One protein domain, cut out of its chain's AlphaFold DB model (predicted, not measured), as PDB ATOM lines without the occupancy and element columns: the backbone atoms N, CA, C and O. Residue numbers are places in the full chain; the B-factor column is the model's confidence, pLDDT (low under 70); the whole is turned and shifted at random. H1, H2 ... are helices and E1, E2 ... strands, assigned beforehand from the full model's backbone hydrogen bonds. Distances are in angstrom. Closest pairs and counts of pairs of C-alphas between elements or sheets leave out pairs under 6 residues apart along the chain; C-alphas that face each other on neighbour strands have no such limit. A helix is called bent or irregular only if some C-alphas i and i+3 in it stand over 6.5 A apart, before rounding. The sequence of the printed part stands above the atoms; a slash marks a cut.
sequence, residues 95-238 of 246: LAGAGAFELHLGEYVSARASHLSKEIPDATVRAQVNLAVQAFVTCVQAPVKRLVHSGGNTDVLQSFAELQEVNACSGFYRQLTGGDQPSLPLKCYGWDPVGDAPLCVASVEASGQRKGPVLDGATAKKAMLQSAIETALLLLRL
ATOM      1  N   LEU A  95     150.341 156.204 141.273       79.38
ATOM      2  CA  LEU A  95     150.283 157.637 141.004       79.38
ATOM      3  C   LEU A  95     148.817 158.080 140.996       79.38
ATOM      4  O   LEU A  95     147.931 157.269 140.734       79.38
ATOM      5  N   ALA A  96     148.558 159.354 141.289       82.69
ATOM      6  CA  ALA A  96     147.205 159.906 141.239       82.69
ATOM      7  C   ALA A  96     146.635 159.785 139.813       82.69
ATOM      8  O   ALA A  96     147.251 160.273 138.866       82.69
ATOM      9  N   GLY A  97     145.497 159.104 139.663       86.94
ATOM     10  CA  GLY A  97     144.886 158.852 138.358       86.94
ATOM     11  C   GLY A  97     144.007 160.000 137.854       86.94
ATOM     12  O   GLY A  97     144.117 161.140 138.302       86.94
ATOM     13  N   ALA A  98     143.129 159.689 136.894       88.56
ATOM     14  CA  ALA A  98     142.140 160.607 136.306       88.56
ATOM     15  C   ALA A  98     142.705 161.963 135.824       88.56
ATOM     16  O   ALA A  98     142.035 162.993 135.893       88.56
ATOM     17  N   GLY A  99     143.950 161.973 135.345       88.94
ATOM     18  CA  GLY A  99     144.607 163.175 134.836       88.94
ATOM     19  C   GLY A  99     145.333 164.020 135.883       88.94
ATOM     20  O   GLY A  99     146.047 164.947 135.511       88.94
ATOM     21  N   ALA A 100     145.206 163.713 137.179       87.88
ATOM     22  CA  ALA A 100     145.867 164.488 138.228       87.88
ATOM     23  C   ALA A 100     147.399 164.407 138.129       87.88
ATOM     24  O   ALA A 100     148.095 165.413 138.278       87.88
ATOM     25  N   PHE A 101     147.942 163.220 137.833       88.19
ATOM     26  CA  PHE A 101     149.376 163.050 137.596       88.19
ATOM     27  C   PHE A 101     149.870 163.889 136.411       88.19
ATOM     28  O   PHE A 101     150.896 164.552 136.528       88.19
ATOM     29  N   GLU A 102     149.153 163.886 135.288       91.25
ATOM     30  CA  GLU A 102     149.498 164.664 134.095       91.25
ATOM     31  C   GLU A 102     149.532 166.172 134.371       91.25
ATOM     32  O   GLU A 102     150.448 166.859 133.913       91.25
ATOM     33  N   LEU A 103     148.565 166.687 135.140       89.38
ATOM     34  CA  LEU A 103     148.529 168.096 135.537       89.38
ATOM     35  C   LEU A 103     149.762 168.461 136.371       89.38
ATOM     36  O   LEU A 103     150.518 169.354 135.981       89.38
ATOM     37  N   HIS A 104     150.025 167.706 137.441       85.62
ATOM     38  CA  HIS A 104     151.178 167.944 138.309       85.62
ATOM     39  C   HIS A 104     152.521 167.756 137.591       85.62
ATOM     40  O   HIS A 104     153.467 168.496 137.856       85.62
ATOM     41  N   LEU A 105     152.629 166.795 136.666       87.69
ATOM     42  CA  LEU A 105     153.837 166.613 135.861       87.69
ATOM     43  C   LEU A 105     154.076 167.827 134.956       87.69
ATOM     44  O   LEU A 105     155.200 168.321 134.889       87.69
ATOM     45  N   GLY A 106     153.032 168.331 134.292       88.81
ATOM     46  CA  GLY A 106     153.127 169.523 133.450       88.81
ATOM     47  C   GLY A 106     153.580 170.762 134.228       88.81
ATOM     48  O   GLY A 106     154.477 171.487 133.789       88.81
ATOM     49  N   GLU A 107     153.019 170.970 135.419       84.62
ATOM     50  CA  GLU A 107     153.420 172.054 136.324       84.62
ATOM     51  C   GLU A 107     154.868 171.902 136.797       84.62
ATOM     52  O   GLU A 107     155.647 172.855 136.728       84.62
ATOM     53  N   TYR A 108     155.260 170.695 137.220       84.31
ATOM     54  CA  TYR A 108     156.619 170.408 137.666       84.31
ATOM     55  C   TYR A 108     157.656 170.694 136.576       84.31
ATOM     56  O   TYR A 108     158.655 171.367 136.837       84.31
ATOM     57  N   VAL A 109     157.417 170.222 135.347       87.94
ATOM     58  CA  VAL A 109     158.333 170.467 134.223       87.94
ATOM     59  C   VAL A 109     158.412 171.960 133.902       87.94
ATOM     60  O   VAL A 109     159.515 172.475 133.723       87.94
ATOM     61  N   SER A 110     157.283 172.673 133.909       86.25
ATOM     62  CA  SER A 110     157.245 174.123 133.664       86.25
ATOM     63  C   SER A 110     158.042 174.908 134.713       86.25
ATOM     64  O   SER A 110     158.846 175.782 134.372       86.25
ATOM     65  N   ALA A 111     157.883 174.568 135.995       82.69
ATOM     66  CA  ALA A 111     158.628 175.195 137.081       82.69
ATOM     67  C   ALA A 111     160.125 174.892 136.975       82.69
ATOM     68  O   ALA A 111     160.957 175.802 137.017       82.69
ATOM     69  N   ARG A 112     160.485 173.620 136.765       83.69
ATOM     70  CA  ARG A 112     161.883 173.199 136.632       83.69
ATOM     71  C   ARG A 112     162.566 173.880 135.446       83.69
ATOM     72  O   ARG A 112     163.688 174.359 135.594       83.69
ATOM     73  N   ALA A 113     161.882 173.984 134.310       85.62
ATOM     74  CA  ALA A 113     162.361 174.708 133.140       85.62
ATOM     75  C   ALA A 113     162.549 176.206 133.403       85.62
ATOM     76  O   ALA A 113     163.544 176.777 132.965       85.62
ATOM     77  N   SER A 114     161.650 176.836 134.162       82.50
ATOM     78  CA  SER A 114     161.773 178.251 134.545       82.50
ATOM     79  C   SER A 114     163.013 178.508 135.409       82.50
ATOM     80  O   SER A 114     163.653 179.551 135.276       82.50
ATOM     81  N   HIS A 115     163.382 177.554 136.272       81.44
ATOM     82  CA  HIS A 115     164.632 177.614 137.032       81.44
ATOM     83  C   HIS A 115     165.854 177.429 136.125       81.44
ATOM     84  O   HIS A 115     166.736 178.283 136.132       81.44
ATOM     85  N   LEU A 116     165.871 176.379 135.298       81.19
ATOM     86  CA  LEU A 116     166.978 176.088 134.375       81.19
ATOM     87  C   LEU A 116     167.205 177.214 133.357       81.19
ATOM     88  O   LEU A 116     168.337 177.547 133.030       81.19
ATOM     89  N   SER A 117     166.136 177.861 132.895       83.06
ATOM     90  CA  SER A 117     166.209 178.964 131.933       83.06
ATOM     91  C   SER A 117     166.994 180.170 132.448       83.06
ATOM     92  O   SER A 117     167.523 180.931 131.641       83.06
ATOM     93  N   LYS A 118     167.096 180.352 133.773       83.88
ATOM     94  CA  LYS A 118     167.917 181.410 134.386       83.88
ATOM     95  C   LYS A 118     169.416 181.121 134.279       83.88
ATOM     96  O   LYS A 118     170.207 182.054 134.331       83.88
ATOM     97  N   GLU A 119     169.789 179.854 134.109       87.94
ATOM     98  CA  GLU A 119     171.176 179.397 133.984       87.94
ATOM     99  C   GLU A 119     171.672 179.429 132.526       87.94
ATOM    100  O   GLU A 119     172.873 179.325 132.288       87.94
ATOM    101  N   ILE A 120     170.778 179.610 131.541       87.25
ATOM    102  CA  ILE A 120     171.114 179.650 130.109       87.25
ATOM    103  C   ILE A 120     171.412 181.101 129.685       87.25
ATOM    104  O   ILE A 120     170.475 181.900 129.574       87.25
ATOM    105  N   PRO A 121     172.675 181.473 129.397       83.88
ATOM    106  CA  PRO A 121     173.032 182.853 129.062       83.88
ATOM    107  C   PRO A 121     172.492 183.299 127.693       83.88
ATOM    108  O   PRO A 121     172.069 184.445 127.557       83.88
ATOM    109  N   ASP A 122     172.436 182.399 126.709       94.06
ATOM    110  CA  ASP A 122     171.954 182.691 125.355       94.06
ATOM    111  C   ASP A 122     170.418 182.824 125.314       94.06
ATOM    112  O   ASP A 122     169.681 181.892 125.651       94.06
ATOM    113  N   ALA A 123     169.928 183.991 124.890       89.00
ATOM    114  CA  ALA A 123     168.499 184.297 124.824       89.00
ATOM    115  C   ALA A 123     167.739 183.469 123.771       89.00
ATOM    116  O   ALA A 123     166.579 183.119 123.993       89.00
ATOM    117  N   THR A 124     168.383 183.123 122.655       91.62
ATOM    118  CA  THR A 124     167.795 182.314 121.579       91.62
ATOM    119  C   THR A 124     167.620 180.875 122.041       91.62
ATOM    120  O   THR A 124     166.528 180.316 121.935       91.62
ATOM    121  N   VAL A 125     168.669 180.295 122.631       88.62
ATOM    122  CA  VAL A 125     168.623 178.932 123.190       88.62
ATOM    123  C   VAL A 125     167.574 178.853 124.299       88.62
ATOM    124  O   VAL A 125     166.776 177.918 124.341       88.62
ATOM    125  N   ARG A 126     167.502 179.871 125.160       90.81
ATOM    126  CA  ARG A 126     166.486 179.962 126.214       90.81
ATOM    127  C   ARG A 126     165.063 179.980 125.649       90.81
ATOM    128  O   ARG A 126     164.198 179.270 126.158       90.81
ATOM    129  N   ALA A 127     164.811 180.752 124.591       89.19
ATOM    130  CA  ALA A 127     163.506 180.792 123.932       89.19
ATOM    131  C   ALA A 127     163.127 179.433 123.317       89.19
ATOM    132  O   ALA A 127     161.996 178.981 123.484       89.19
ATOM    133  N   GLN A 128     164.078 178.745 122.676       88.69
ATOM    134  CA  GLN A 128     163.862 177.408 122.111       88.69
ATOM    135  C   GLN A 128     163.541 176.366 123.187       88.69
ATOM    136  O   GLN A 128     162.603 175.585 123.026       88.69
ATOM    137  N   VAL A 129     164.268 176.381 124.307       88.69
ATOM    138  CA  VAL A 129     163.999 175.493 125.449       88.69
ATOM    139  C   VAL A 129     162.602 175.747 126.014       88.69
ATOM    140  O   VAL A 129     161.859 174.795 126.244       88.69
ATOM    141  N   ASN A 130     162.205 177.012 126.176       89.06
ATOM    142  CA  ASN A 130     160.866 177.359 126.653       89.06
ATOM    143  C   ASN A 130     159.761 176.857 125.714       89.06
ATOM    144  O   ASN A 130     158.773 176.296 126.186       89.06
ATOM    145  N   LEU A 131     159.942 176.991 124.396       90.19
ATOM    146  CA  LEU A 131     158.998 176.461 123.405       90.19
ATOM    147  C   LEU A 131     158.906 174.931 123.467       90.19
ATOM    148  O   LEU A 131     157.804 174.382 123.481       90.19
ATOM    149  N   ALA A 132     160.044 174.237 123.556       90.56
ATOM    150  CA  ALA A 132     160.079 172.780 123.668       90.56
ATOM    151  C   ALA A 132     159.380 172.289 124.948       90.56
ATOM    152  O   ALA A 132     158.608 171.329 124.914       90.56
ATOM    153  N   VAL A 133     159.597 172.980 126.069       91.81
ATOM    154  CA  VAL A 133     158.929 172.694 127.344       91.81
ATOM    155  C   VAL A 133     157.425 172.916 127.236       91.81
ATOM    156  O   VAL A 133     156.653 172.051 127.644       91.81
ATOM    157  N   GLN A 134     156.986 174.032 126.651       92.38
ATOM    158  CA  GLN A 134     155.566 174.325 126.473       92.38
ATOM    159  C   GLN A 134     154.873 173.274 125.591       92.38
ATOM    160  O   GLN A 134     153.764 172.829 125.908       92.38
ATOM    161  N   ALA A 135     155.538 172.826 124.522       92.44
ATOM    162  CA  ALA A 135     155.051 171.742 123.673       92.44
ATOM    163  C   ALA A 135     154.937 170.423 124.455       92.44
ATOM    164  O   ALA A 135     153.882 169.786 124.438       92.44
ATOM    165  N   PHE A 136     155.974 170.050 125.214       93.44
ATOM    166  CA  PHE A 136     155.964 168.850 126.051       93.44
ATOM    167  C   PHE A 136     154.818 168.866 127.072       93.44
ATOM    168  O   PHE A 136     154.055 167.905 127.164       93.44
ATOM    169  N   VAL A 137     154.653 169.969 127.805       92.62
ATOM    170  CA  VAL A 137     153.596 170.134 128.816       92.62
ATOM    171  C   VAL A 137     152.211 170.025 128.180       92.62
ATOM    172  O   VAL A 137     151.343 169.326 128.705       92.62
ATOM    173  N   THR A 138     152.022 170.633 127.008       92.44
ATOM    174  CA  THR A 138     150.770 170.533 126.245       92.44
ATOM    175  C   THR A 138     150.449 169.082 125.877       92.44
ATOM    176  O   THR A 138     149.307 168.647 126.030       92.44
ATOM    177  N   CYS A 139     151.448 168.309 125.437       94.12
ATOM    178  CA  CYS A 139     151.283 166.891 125.121       94.12
ATOM    179  C   CYS A 139     150.968 166.046 126.362       94.12
ATOM    180  O   CYS A 139     150.078 165.199 126.307       94.12
ATOM    181  N   VAL A 140     151.649 166.294 127.485       93.06
ATOM    182  CA  VAL A 140     151.401 165.585 128.752       93.06
ATOM    183  C   VAL A 140     149.988 165.841 129.274       93.06
ATOM    184  O   VAL A 140     149.366 164.924 129.792       93.06
ATOM    185  N   GLN A 141     149.453 167.051 129.104       92.50
ATOM    186  CA  GLN A 141     148.106 167.414 129.559       92.50
ATOM    187  C   GLN A 141     146.994 167.046 128.558       92.50
ATOM    188  O   GLN A 141     145.808 167.104 128.894       92.50
ATOM    189  N   ALA A 142     147.337 166.633 127.333       91.94
ATOM    190  CA  ALA A 142     146.362 166.260 126.308       91.94
ATOM    191  C   ALA A 142     145.413 165.111 126.722       91.94
ATOM    192  O   ALA A 142     144.217 165.216 126.432       91.94
ATOM    193  N   PRO A 143     145.860 164.042 127.420       91.38
ATOM    194  CA  PRO A 143     144.966 163.011 127.942       91.38
ATOM    195  C   PRO A 143     143.899 163.563 128.892       91.38
ATOM    196  O   PRO A 143     142.763 163.107 128.840       91.38
ATOM    197  N   VAL A 144     144.219 164.581 129.697       90.81
ATOM    198  CA  VAL A 144     143.266 165.209 130.629       90.81
ATOM    199  C   VAL A 144     142.152 165.910 129.861       90.81
ATOM    200  O   VAL A 144     140.978 165.656 130.107       90.81
ATOM    201  N   LYS A 145     142.502 166.710 128.845       89.19
ATOM    202  CA  LYS A 145     141.517 167.360 127.962       89.19
ATOM    203  C   LYS A 145     140.624 166.336 127.257       89.19
ATOM    204  O   LYS A 145     139.424 166.551 127.114       89.19
ATOM    205  N   ARG A 146     141.194 165.194 126.848       89.00
ATOM    206  CA  ARG A 146     140.427 164.086 126.257       89.00
ATOM    207  C   ARG A 146     139.487 163.423 127.259       89.00
ATOM    208  O   ARG A 146     138.393 163.048 126.851       89.00
ATOM    209  N   LEU A 147     139.880 163.278 128.526       87.75
ATOM    210  CA  LEU A 147     139.005 162.755 129.582       87.75
ATOM    211  C   LEU A 147     137.804 163.681 129.810       87.75
ATOM    212  O   LEU A 147     136.679 163.191 129.796       87.75
ATOM    213  N   VAL A 148     138.035 164.995 129.907       85.75
ATOM    214  CA  VAL A 148     136.972 166.008 130.050       85.75
ATOM    215  C   VAL A 148     135.992 165.942 128.874       85.75
ATOM    216  O   VAL A 148     134.789 165.795 129.069       85.75
ATOM    217  N   HIS A 149     136.514 165.948 127.643       86.38
ATOM    218  CA  HIS A 149     135.696 165.845 126.433       86.38
ATOM    219  C   HIS A 149     134.900 164.531 126.372       86.38
ATOM    220  O   HIS A 149     133.715 164.518 126.052       86.38
ATOM    221  N   SER A 150     135.544 163.400 126.678       85.06
ATOM    222  CA  SER A 150     134.902 162.078 126.610       85.06
ATOM    223  C   SER A 150     133.886 161.856 127.733       85.06
ATOM    224  O   SER A 150     133.009 161.011 127.588       85.06
ATOM    225  N   GLY A 151     133.985 162.613 128.831       78.94
ATOM    226  CA  GLY A 151     133.002 162.643 129.914       78.94
ATOM    227  C   GLY A 151     131.701 163.369 129.557       78.94
ATOM    228  O   GLY A 151     130.817 163.443 130.396       78.94
ATOM    229  N   GLY A 152     131.570 163.900 128.335       75.62
ATOM    230  CA  GLY A 152     130.359 164.586 127.878       75.62
ATOM    231  C   GLY A 152     130.315 166.077 128.209       75.62
ATOM    232  O   GLY A 152     129.292 166.716 127.971       75.62
ATOM    233  N   ASN A 153     131.410 166.649 128.715       74.31
ATOM    234  CA  ASN A 153     131.480 168.078 128.976       74.31
ATOM    235  C   ASN A 153     131.756 168.854 127.679       74.31
ATOM    236  O   ASN A 153     132.766 168.637 127.004       74.31
ATOM    237  N   THR A 154     130.843 169.759 127.333       76.12
ATOM    238  CA  THR A 154     130.928 170.593 126.130       76.12
ATOM    239  C   THR A 154     131.918 171.746 126.272       76.12
ATOM    240  O   THR A 154     132.459 172.188 125.260       76.12
ATOM    241  N   ASP A 155     132.197 172.207 127.496       84.00
ATOM    242  CA  ASP A 155     133.181 173.260 127.765       84.00
ATOM    243  C   ASP A 155     134.484 172.679 128.329       84.00
ATOM    244  O   ASP A 155     134.855 172.814 129.497       84.00
ATOM    245  N   VAL A 156     135.205 171.994 127.441       83.69
ATOM    246  CA  VAL A 156     136.469 171.325 127.767       83.69
ATOM    247  C   VAL A 156     137.510 172.300 128.313       83.69
ATOM    248  O   VAL A 156     138.323 171.915 129.153       83.69
ATOM    249  N   LEU A 157     137.529 173.540 127.818       84.81
ATOM    250  CA  LEU A 157     138.536 174.525 128.203       84.81
ATOM    251  C   LEU A 157     138.260 175.079 129.595       84.81
ATOM    252  O   LEU A 157     139.201 175.156 130.386       84.81
ATOM    253  N   GLN A 158     137.002 175.403 129.903       86.00
ATOM    254  CA  GLN A 158     136.628 175.881 131.228       86.00
ATOM    255  C   GLN A 158     136.915 174.818 132.293       86.00
ATOM    256  O   GLN A 158     137.657 175.083 133.237       86.00
ATOM    257  N   SER A 159     136.435 173.586 132.116       84.50
ATOM    258  CA  SER A 159     136.627 172.550 133.140       84.50
ATOM    259  C   SER A 159     138.070 172.064 133.257       84.50
ATOM    260  O   SER A 159     138.512 171.667 134.336       84.50
ATOM    261  N   PHE A 160     138.851 172.131 132.176       87.06
ATOM    262  CA  PHE A 160     140.294 171.924 132.268       87.06
ATOM    263  C   PHE A 160     140.983 173.039 133.074       87.06
ATOM    264  O   PHE A 160     141.873 172.738 133.867       87.06
ATOM    265  N   ALA A 161     140.571 174.301 132.908       86.56
ATOM    266  CA  ALA A 161     141.108 175.422 133.678       86.56
ATOM    267  C   ALA A 161     140.741 175.327 135.170       86.56
ATOM    268  O   ALA A 161     141.616 175.489 136.016       86.56
ATOM    269  N   GLU A 162     139.498 174.968 135.496       86.31
ATOM    270  CA  GLU A 162     139.051 174.717 136.876       86.31
ATOM    271  C   GLU A 162     139.870 173.595 137.537       86.31
ATOM    272  O   GLU A 162     140.339 173.726 138.668       86.31
ATOM    273  N   LEU A 163     140.128 172.501 136.808       85.75
ATOM    274  CA  LEU A 163     140.995 171.414 137.274       85.75
ATOM    275  C   LEU A 163     142.434 171.874 137.547       85.75
ATOM    276  O   LEU A 163     143.048 171.421 138.518       85.75
ATOM    277  N   GLN A 164     142.987 172.745 136.697       85.00
ATOM    278  CA  GLN A 164     144.313 173.329 136.909       85.00
ATOM    279  C   GLN A 164     144.330 174.235 138.142       85.00
ATOM    280  O   GLN A 164     145.223 174.113 138.976       85.00
ATOM    281  N   GLU A 165     143.324 175.094 138.305       84.12
ATOM    282  CA  GLU A 165     143.225 176.025 139.431       84.12
ATOM    283  C   GLU A 165     143.161 175.295 140.779       84.12
ATOM    284  O   GLU A 165     143.893 175.629 141.718       84.12
ATOM    285  N   VAL A 166     142.346 174.241 140.867       81.62
ATOM    286  CA  VAL A 166     142.197 173.447 142.093       81.62
ATOM    287  C   VAL A 166     143.505 172.738 142.469       81.62
ATOM    288  O   VAL A 166     143.860 172.691 143.651       81.62
ATOM    289  N   ASN A 167     144.257 172.220 141.493       78.38
ATOM    290  CA  ASN A 167     145.549 171.574 141.750       78.38
ATOM    291  C   ASN A 167     146.677 172.577 142.047       78.38
ATOM    292  O   ASN A 167     147.521 172.297 142.899       78.38
ATOM    293  N   ALA A 168     146.662 173.769 141.448       72.75
ATOM    294  CA  ALA A 168     147.596 174.839 141.797       72.75
ATOM    295  C   ALA A 168     147.431 175.278 143.267       72.75
ATOM    296  O   ALA A 168     148.412 175.546 143.970       72.75
ATOM    297  N   CYS A 169     146.191 175.289 143.764       59.12
ATOM    298  CA  CYS A 169     145.861 175.629 145.148       59.12
ATOM    299  C   CYS A 169     146.179 174.517 146.167       59.12
ATOM    300  O   CYS A 169     146.220 174.789 147.367       59.12
ATOM    301  N   SER A 170     146.429 173.273 145.737       58.06
ATOM    302  CA  SER A 170     146.514 172.110 146.636       58.06
ATOM    303  C   SER A 170     147.879 171.891 147.311       58.06
ATOM    304  O   SER A 170     148.069 170.927 148.056       58.06
ATOM    305  N   GLY A 171     148.838 172.797 147.094       55.03
ATOM    306  CA  GLY A 171     150.087 172.874 147.862       55.03
ATOM    307  C   GLY A 171     151.191 171.890 147.456       55.03
ATOM    308  O   GLY A 171     152.329 172.077 147.888       55.03
ATOM    309  N   PHE A 172     150.919 170.910 146.583       55.69
ATOM    310  CA  PHE A 172     151.924 169.953 146.075       55.69
ATOM    311  C   PHE A 172     153.103 170.667 145.388       55.69
ATOM    312  O   PHE A 172     154.263 170.274 145.503       55.69
ATOM    313  N   TYR A 173     152.798 171.790 144.742       52.94
ATOM    314  CA  TYR A 173     153.736 172.645 144.029       52.94
ATOM    315  C   TYR A 173     154.761 173.351 144.937       52.94
ATOM    316  O   TYR A 173     155.944 173.416 144.598       52.94
ATOM    317  N   ARG A 174     154.351 173.835 146.122       53.78
ATOM    318  CA  ARG A 174     155.230 174.636 147.005       53.78
ATOM    319  C   ARG A 174     156.425 173.840 147.535       53.78
ATOM    320  O   ARG A 174     157.488 174.412 147.752       53.78
ATOM    321  N   GLN A 175     156.273 172.523 147.669       53.38
ATOM    322  CA  GLN A 175     157.321 171.630 148.161       53.38
ATOM    323  C   GLN A 175     158.445 171.400 147.131       53.38
ATOM    324  O   GLN A 175     159.598 171.219 147.513       53.38
ATOM    325  N   LEU A 176     158.135 171.435 145.826       43.88
ATOM    326  CA  LEU A 176     159.102 171.191 144.743       43.88
ATOM    327  C   LEU A 176     159.904 172.444 144.362       43.88
ATOM    328  O   LEU A 176     161.004 172.324 143.823       43.88
ATOM    329  N   THR A 177     159.387 173.635 144.670       45.84
ATOM    330  CA  THR A 177     160.050 174.926 144.416       45.84
ATOM    331  C   THR A 177     160.757 175.507 145.646       45.84
ATOM    332  O   THR A 177     161.188 176.656 145.604       45.84
ATOM    333  N   GLY A 178     160.874 174.746 146.743       46.75
ATOM    334  CA  GLY A 178     161.571 175.179 147.964       46.75
ATOM    335  C   GLY A 178     160.820 176.218 148.809       46.75
ATOM    336  O   GLY A 178     161.461 176.979 149.527       46.75
ATOM    337  N   GLY A 179     159.489 176.281 148.703       54.66
ATOM    338  CA  GLY A 179     158.649 177.100 149.585       54.66
ATOM    339  C   GLY A 179     158.402 176.445 150.950       54.66
ATOM    340  O   GLY A 179     158.804 175.303 151.181       54.66
ATOM    341  N   ASP A 180     157.717 177.166 151.845       50.78
ATOM    342  CA  ASP A 180     157.311 176.658 153.163       50.78
ATOM    343  C   ASP A 180     156.595 175.302 153.055       50.78
ATOM    344  O   ASP A 180     155.837 175.059 152.108       50.78
ATOM    345  N   GLN A 181     156.836 174.418 154.036       51.94
ATOM    346  CA  GLN A 181     156.207 173.096 154.099       51.94
ATOM    347  C   GLN A 181     154.688 173.229 153.907       51.94
ATOM    348  O   GLN A 181     154.049 173.989 154.641       51.94
ATOM    349  N   PRO A 182     154.086 172.512 152.941       54.16
ATOM    350  CA  PRO A 182     152.648 172.580 152.751       54.16
ATOM    351  C   PRO A 182     151.947 172.126 154.033       54.16
ATOM    352  O   PRO A 182     152.316 171.113 154.631       54.16
ATOM    353  N   SER A 183     150.919 172.868 154.447       54.94
ATOM    354  CA  SER A 183     150.008 172.412 155.489       54.94
ATOM    355  C   SER A 183     149.326 171.142 154.988       54.94
ATOM    356  O   SER A 183     148.506 171.185 154.071       54.94
ATOM    357  N   LEU A 184     149.713 170.002 155.551       56.28
ATOM    358  CA  LEU A 184     149.083 168.716 155.280       56.28
ATOM    359  C   LEU A 184     147.581 168.780 155.621       56.28
ATOM    360  O   LEU A 184     147.212 169.458 156.584       56.28
ATOM    361  N   PRO A 185     146.713 168.053 154.890       58.53
ATOM    362  CA  PRO A 185     147.024 167.054 153.860       58.53
ATOM    363  C   PRO A 185     147.209 167.631 152.443       58.53
ATOM    364  O   PRO A 185     146.490 168.539 152.034       58.53
ATOM    365  N   LEU A 186     148.111 167.027 151.658       71.38
ATOM    366  CA  LEU A 186     148.231 167.299 150.217       71.38
ATOM    367  C   LEU A 186     147.111 166.574 149.473       71.38
ATOM    368  O   LEU A 186     146.892 165.389 149.719       71.38
ATOM    369  N   LYS A 187     146.420 167.251 148.555       77.69
ATOM    370  CA  LYS A 187     145.330 166.664 147.763       77.69
ATOM    371  C   LYS A 187     145.622 166.792 146.269       77.69
ATOM    372  O   LYS A 187     146.034 167.851 145.811       77.69
ATOM    373  N   CYS A 188     145.391 165.727 145.516       81.75
ATOM    374  CA  CYS A 188     145.430 165.717 144.060       81.75
ATOM    375  C   CYS A 188     144.002 165.578 143.543       81.75
ATOM    376  O   CYS A 188     143.269 164.681 143.977       81.75
ATOM    377  N   TYR A 189     143.632 166.434 142.599       85.50
ATOM    378  CA  TYR A 189     142.304 166.451 142.007       85.50
ATOM    379  C   TYR A 189     142.369 166.017 140.546       85.50
ATOM    380  O   TYR A 189     143.222 166.474 139.786       85.50
ATOM    381  N   GLY A 190     141.484 165.106 140.166       87.12
ATOM    382  CA  GLY A 190     141.354 164.582 138.812       87.12
ATOM    383  C   GLY A 190     139.954 164.820 138.261       87.12
ATOM    384  O   GLY A 190     139.067 165.315 138.956       87.12
ATOM    385  N   TRP A 191     139.765 164.460 136.998       87.00
ATOM    386  CA  TRP A 191     138.465 164.551 136.344       87.00
ATOM    387  C   TRP A 191     137.471 163.537 136.929       87.00
ATOM    388  O   TRP A 191     137.803 162.358 137.073       87.00
ATOM    389  N   ASP A 192     136.253 163.995 137.221       85.75
ATOM    390  CA  ASP A 192     135.115 163.146 137.575       85.75
ATOM    391  C   ASP A 192     134.154 163.074 136.376       85.75
ATOM    392  O   ASP A 192     133.604 164.099 135.990       85.75
ATOM    393  N   PRO A 193     133.947 161.905 135.745       75.06
ATOM    394  CA  PRO A 193     132.997 161.786 134.643       75.06
ATOM    395  C   PRO A 193     131.526 161.743 135.095       75.06
ATOM    396  O   PRO A 193     130.650 161.731 134.235       75.06
ATOM    397  N   VAL A 194     131.243 161.642 136.400       78.69
ATOM    398  CA  VAL A 194     129.878 161.528 136.953       78.69
ATOM    399  C   VAL A 194     129.499 162.745 137.800       78.69
ATOM    400  O   VAL A 194     128.316 163.061 137.916       78.69
ATOM    401  N   GLY A 195     130.480 163.407 138.410       71.62
ATOM    402  CA  GLY A 195     130.286 164.594 139.238       71.62
ATOM    403  C   GLY A 195     130.458 165.913 138.483       71.62
ATOM    404  O   GLY A 195     131.200 166.002 137.512       71.62
ATOM    405  N   ASP A 196     129.834 166.968 139.009       70.62
ATOM    406  CA  ASP A 196     129.970 168.344 138.502       70.62
ATOM    407  C   ASP A 196     131.244 169.054 139.013       70.62
ATOM    408  O   ASP A 196     131.438 170.244 138.778       70.62
ATOM    409  N   ALA A 197     132.102 168.355 139.764       78.12
ATOM    410  CA  ALA A 197     133.286 168.926 140.401       78.12
ATOM    411  C   ALA A 197     134.498 167.983 140.307       78.12
ATOM    412  O   ALA A 197     134.326 166.762 140.273       78.12
ATOM    413  N   PRO A 198     135.736 168.517 140.336       80.00
ATOM    414  CA  PRO A 198     136.946 167.703 140.391       80.00
ATOM    415  C   PRO A 198     136.940 166.675 141.532       80.00
ATOM    416  O   PRO A 198     136.736 167.014 142.702       80.00
ATOM    417  N   LEU A 199     137.257 165.420 141.213       81.38
ATOM    418  CA  LEU A 199     137.360 164.335 142.184       81.38
ATOM    419  C   LEU A 199     138.704 164.406 142.912       81.38
ATOM    420  O   LEU A 199     139.760 164.407 142.282       81.38
ATOM    421  N   CYS A 200     138.699 164.376 144.246       81.38
ATOM    422  CA  CYS A 200     139.927 164.162 145.017       81.38
ATOM    423  C   CYS A 200     140.403 162.710 144.829       81.38
ATOM    424  O   CYS A 200     139.971 161.797 145.535       81.38
ATOM    425  N   VAL A 201     141.294 162.491 143.865       74.69
ATOM    426  CA  VAL A 201     141.765 161.157 143.461       74.69
ATOM    427  C   VAL A 201     142.912 160.635 144.305       74.69
ATOM    428  O   VAL A 201     143.137 159.428 144.332       74.69
ATOM    429  N   ALA A 202     143.626 161.517 145.002       69.62
ATOM    430  CA  ALA A 202     144.613 161.125 145.992       69.62
ATOM    431  C   ALA A 202     144.726 162.175 147.101       69.62
ATOM    432  O   ALA A 202     144.709 163.372 146.833       69.62
ATOM    433  N   SER A 203     144.905 161.738 148.341       69.81
ATOM    434  CA  SER A 203     145.347 162.573 149.449       69.81
ATOM    435  C   SER A 203     146.556 161.943 150.129       69.81
ATOM    436  O   SER A 203     146.627 160.724 150.293       69.81
ATOM    437  N   VAL A 204     147.524 162.777 150.506       65.06
ATOM    438  CA  VAL A 204     148.628 162.410 151.393       65.06
ATOM    439  C   VAL A 204     148.310 162.998 152.756       65.06
ATOM    440  O   VAL A 204     148.349 164.217 152.950       65.06
ATOM    441  N   GLU A 205     147.943 162.130 153.688       65.69
ATOM    442  CA  GLU A 205     147.709 162.519 155.076       65.69
ATOM    443  C   GLU A 205     149.034 162.827 155.788       65.69
ATOM    444  O   GLU A 205     150.111 162.458 155.320       65.69
ATOM    445  N   ALA A 206     148.970 163.465 156.962       55.34
ATOM    446  CA  ALA A 206     150.162 163.729 157.772       55.34
ATOM    447  C   ALA A 206     150.909 162.453 158.206       55.34
ATOM    448  O   ALA A 206     152.099 162.498 158.502       55.34
ATOM    449  N   SER A 207     150.224 161.307 158.177       52.44
ATOM    450  CA  SER A 207     150.784 159.966 158.375       52.44
ATOM    451  C   SER A 207     151.630 159.459 157.196       52.44
ATOM    452  O   SER A 207     152.202 158.375 157.281       52.44
ATOM    453  N   GLY A 208     151.674 160.185 156.072       54.44
ATOM    454  CA  GLY A 208     152.315 159.754 154.828       54.44
ATOM    455  C   GLY A 208     151.519 158.707 154.038       54.44
ATOM    456  O   GLY A 208     151.936 158.321 152.945       54.44
ATOM    457  N   GLN A 209     150.366 158.255 154.548       55.19
ATOM    458  CA  GLN A 209     149.493 157.336 153.819       55.19
ATOM    459  C   GLN A 209     148.842 158.039 152.624       55.19
ATOM    460  O   GLN A 209     148.288 159.132 152.754       55.19
ATOM    461  N   ARG A 210     148.886 157.373 151.464       58.81
ATOM    462  CA  ARG A 210     148.158 157.778 150.260       58.81
ATOM    463  C   ARG A 210     146.791 157.105 150.247       58.81
ATOM    464  O   ARG A 210     146.722 155.878 150.249       58.81
ATOM    465  N   LYS A 211     145.717 157.890 150.200       57.69
ATOM    466  CA  LYS A 211     144.346 157.398 149.993       57.69
ATOM    467  C   LYS A 211     143.821 157.944 148.681       57.69
ATOM    468  O   LYS A 211     143.997 159.125 148.420       57.69
ATOM    469  N   GLY A 212     143.192 157.114 147.860       61.22
ATOM    470  CA  GLY A 212     142.692 157.566 146.569       61.22
ATOM    471  C   GLY A 212     141.780 156.545 145.900       61.22
ATOM    472  O   GLY A 212     142.168 155.378 145.838       61.22
ATOM    473  N   PRO A 213     140.592 156.939 145.406       68.50
ATOM    474  CA  PRO A 213     139.691 156.025 144.706       68.50
ATOM    475  C   PRO A 213     140.209 155.628 143.315       68.50
ATOM    476  O   PRO A 213     139.795 154.599 142.788       68.50
ATOM    477  N   VAL A 214     141.105 156.423 142.716       82.62
ATOM    478  CA  VAL A 214     141.578 156.228 141.339       82.62
ATOM    479  C   VAL A 214     143.091 156.413 141.276       82.62
ATOM    480  O   VAL A 214     143.605 157.523 141.414       82.62
ATOM    481  N   LEU A 215     143.809 155.312 141.056       81.06
ATOM    482  CA  LEU A 215     145.268 155.285 140.987       81.06
ATOM    483  C   LEU A 215     145.739 154.645 139.685       81.06
ATOM    484  O   LEU A 215     145.207 153.623 139.255       81.06
ATOM    485  N   ASP A 216     146.799 155.211 139.119       83.31
ATOM    486  CA  ASP A 216     147.501 154.660 137.968       83.31
ATOM    487  C   ASP A 216     148.774 153.929 138.410       83.31
ATOM    488  O   ASP A 216     149.492 154.369 139.311       83.31
ATOM    489  N   GLY A 217     149.106 152.819 137.748       79.56
ATOM    490  CA  GLY A 217     150.342 152.086 138.024       79.56
ATOM    491  C   GLY A 217     151.580 152.920 137.675       79.56
ATOM    492  O   GLY A 217     151.787 153.270 136.511       79.56
ATOM    493  N   ALA A 218     152.441 153.196 138.660       79.75
ATOM    494  CA  ALA A 218     153.612 154.062 138.486       79.75
ATOM    495  C   ALA A 218     154.558 153.574 137.375       79.75
ATOM    496  O   ALA A 218     154.996 154.350 136.525       79.75
ATOM    497  N   THR A 219     154.817 152.267 137.337       79.31
ATOM    498  CA  THR A 219     155.669 151.646 136.315       79.31
ATOM    499  C   THR A 219     155.059 151.738 134.919       79.31
ATOM    500  O   THR A 219     155.778 152.010 133.961       79.31
ATOM    501  N   ALA A 220     153.737 151.585 134.800       81.25
ATOM    502  CA  ALA A 220     153.045 151.717 133.521       81.25
ATOM    503  C   ALA A 220     153.132 153.157 132.989       81.25
ATOM    504  O   ALA A 220     153.501 153.354 131.833       81.25
ATOM    505  N   LYS A 221     152.889 154.167 133.838       85.75
ATOM    506  CA  LYS A 221     153.048 155.586 133.466       85.75
ATOM    507  C   LYS A 221     154.479 155.921 133.067       85.75
ATOM    508  O   LYS A 221     154.682 156.583 132.054       85.75
ATOM    509  N   LYS A 222     155.471 155.438 133.823       86.62
ATOM    510  CA  LYS A 222     156.890 155.643 133.503       86.62
ATOM    511  C   LYS A 222     157.251 155.035 132.147       86.62
ATOM    512  O   LYS A 222     157.822 155.733 131.316       86.62
ATOM    513  N   ALA A 223     156.902 153.768 131.920       86.12
ATOM    514  CA  ALA A 223     157.184 153.079 130.662       86.12
ATOM    515  C   ALA A 223     156.493 153.765 129.472       86.12
ATOM    516  O   ALA A 223     157.111 153.951 128.426       86.12
ATOM    517  N   MET A 224     155.244 154.202 129.651       89.75
ATOM    518  CA  MET A 224     154.492 154.947 128.642       89.75
ATOM    519  C   MET A 224     155.164 156.282 128.297       89.75
ATOM    520  O   MET A 224     155.370 156.565 127.121       89.75
ATOM    521  N   LEU A 225     155.525 157.091 129.301       91.38
ATOM    522  CA  LEU A 225     156.209 158.370 129.084       91.38
ATOM    523  C   LEU A 225     157.552 158.169 128.383       91.38
ATOM    524  O   LEU A 225     157.841 158.864 127.414       91.38
ATOM    525  N   GLN A 226     158.347 157.203 128.842       92.12
ATOM    526  CA  GLN A 226     159.643 156.897 128.248       92.12
ATOM    527  C   GLN A 226     159.498 156.480 126.779       92.12
ATOM    528  O   GLN A 226     160.128 157.082 125.915       92.12
ATOM    529  N   SER A 227     158.609 155.528 126.485       93.06
ATOM    530  CA  SER A 227     158.360 155.068 125.117       93.06
ATOM    531  C   SER A 227     157.852 156.192 124.209       93.06
ATOM    532  O   SER A 227     158.312 156.319 123.073       93.06
ATOM    533  N   ALA A 228     156.950 157.049 124.703       92.88
ATOM    534  CA  ALA A 228     156.436 158.186 123.942       92.88
ATOM    535  C   ALA A 228     157.535 159.211 123.621       92.88
ATOM    536  O   ALA A 228     157.623 159.677 122.486       92.88
ATOM    537  N   ILE A 229     158.394 159.527 124.595       92.69
ATOM    538  CA  ILE A 229     159.521 160.450 124.416       92.69
ATOM    539  C   ILE A 229     160.533 159.875 123.424       92.69
ATOM    540  O   ILE A 229     160.918 160.564 122.484       92.69
ATOM    541  N   GLU A 230     160.945 158.619 123.596       92.44
ATOM    542  CA  GLU A 230     161.905 157.954 122.707       92.44
ATOM    543  C   GLU A 230     161.387 157.899 121.264       92.44
ATOM    544  O   GLU A 230     162.116 158.233 120.331       92.44
ATOM    545  N   THR A 231     160.107 157.564 121.086       92.50
ATOM    546  CA  THR A 231     159.463 157.534 119.766       92.50
ATOM    547  C   THR A 231     159.405 158.927 119.144       92.50
ATOM    548  O   THR A 231     159.757 159.093 117.978       92.50
ATOM    549  N   ALA A 232     159.007 159.948 119.909       90.81
ATOM    550  CA  ALA A 232     158.952 161.323 119.416       90.81
ATOM    551  C   ALA A 232     160.341 161.841 119.015       90.81
ATOM    552  O   ALA A 232     160.486 162.447 117.957       90.81
ATOM    553  N   LEU A 233     161.374 161.562 119.814       89.62
ATOM    554  CA  LEU A 233     162.755 161.928 119.495       89.62
ATOM    555  C   LEU A 233     163.270 161.213 118.247       89.62
ATOM    556  O   LEU A 233     164.012 161.812 117.475       89.62
ATOM    557  N   LEU A 234     162.888 159.950 118.043       90.06
ATOM    558  CA  LEU A 234     163.238 159.214 116.834       90.06
ATOM    559  C   LEU A 234     162.584 159.848 115.605       90.06
ATOM    560  O   LEU A 234     163.280 160.110 114.632       90.06
ATOM    561  N   LEU A 235     161.289 160.172 115.677       87.75
ATOM    562  CA  LEU A 235     160.558 160.820 114.585       87.75
ATOM    563  C   LEU A 235     161.093 162.222 114.261       87.75
ATOM    564  O   LEU A 235     161.211 162.566 113.092       87.75
ATOM    565  N   LEU A 236     161.458 163.011 115.273       84.75
ATOM    566  CA  LEU A 236     162.026 164.354 115.087       84.75
ATOM    567  C   LEU A 236     163.438 164.345 114.484       84.75
ATOM    568  O   LEU A 236     163.897 165.386 114.035       84.75
ATOM    569  N   ARG A 237     164.136 163.204 114.498       83.44
ATOM    570  CA  ARG A 237     165.464 163.029 113.881       83.44
ATOM    571  C   ARG A 237     165.396 162.504 112.447       83.44
ATOM    572  O   ARG A 237     166.438 162.349 111.812       83.44
ATOM    573  N   LEU A 238     164.203 162.190 111.944       79.75
ATOM    574  CA  LEU A 238     164.004 161.768 110.560       79.75
ATOM    575  C   LEU A 238     164.017 162.999 109.646       79.75
ATOM    576  O   LEU A 238     162.979 163.427 109.156       79.75
TER     577      LEU A 238
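AT A GLANCE: This is residues 95 to 238 of the 246 residues of the protein "Hypothetical protein" of Eutreptiella gymnastica (UniProt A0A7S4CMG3). A small two-stranded hairpin, E1 and E2, lies at one end of a long helical hairpin made of H1 and H2a, and the start of H1, H3 and the short arm H2b gather at that same end. H5 is a separate arm that touches no helix; its far part, residues 230 to 236, sticks out free together with residues 237 and 238. The printed part has 144 residues with five named helices and two named strands, in the order H1 H2 H3 H4 E1 E2 H5, and its sheet, E1 - E2, is antiparallel. The class is mostly helix; the whole is compact, with a radius of gyration of the C-alphas of 16.5 A and spans of 45 by 38 by 31 A.

IN THESE COORDINATES: E1 is residues 186 to 190, 13.6 A long, and E2 is residues 199 to 204, 14.7 A long. H1 is residues 100 to 116, 24.4 A long, from C-alpha 100 at (145.867, 164.488, 138.228). H2, residues 123 to 150, was assigned as one helix by its hydrogen bonds but is bent, with C-alphas 140 and 143 7.0 A apart. Its arms are H2a, residues 123 to 140, 25.6 A long, and H2b, residues 143 to 150, 10.2 A long. H3 is residues 156 to 168, 18.2 A long. H4, residues 172 to 176, is neither bent nor irregular, but only just: C-alphas 172 and 175 are 6.0 A apart. H5, residues 218 to 236, is 26.9 A long and ends with C-alpha 236 at (162.026, 164.354, 115.087).

HOW THE PARTS SIT: E1 and E2 form an antiparallel hairpin, with N 188 and O 202 2.8 A apart and N 204 and O 186 2.8 A apart, within hydrogen-bond range. The closest C-alphas of H1 and E1 are those of Ala 100 and Gly 190, 4.6 A apart; those of H3 and E1 are Asn 167 and Tyr 189, 6.1 A apart. H1, the hub, touches H2a in a helical hairpin, at a shallow tilt of 6 degrees, opposite ways; their closest C-alphas are Gly 106 and Val 137, 4.7 A apart. With residues 100 to 104 alone H1 touches H3, closest at C-alphas Leu 103 and Gln 164, 6.9 A apart. With residues 104 to 108 alone H1 touches H4, closest at C-alphas Tyr 108 and Tyr 173, 7.3 A apart. H2b touches H3 at a steep tilt of 45 degrees, opposite ways, closest at C-alphas His 149 and Val 156, 5.7 A apart. H5 is apart from H1 and H2a. Every O i to N i+4 pair is within hydrogen-bond range in H1, H2a, H2b, H3 and H5; in H4 it is 0 of 1, with 1 of 2 O i to N i+3 pairs within range.

THE WHOLE: The two C-alphas farthest apart, Ser 207 and Leu 238, are 49.6 A apart. The printed part has no cut. The link from E2 to H5 is long, 13 residues; in it residues 215 to 216 pair antiparallel with residues 95 to 96. The mean pLDDT of the printed part is 79.8, and residues 169 to 185 and 202 to 213 are under 70.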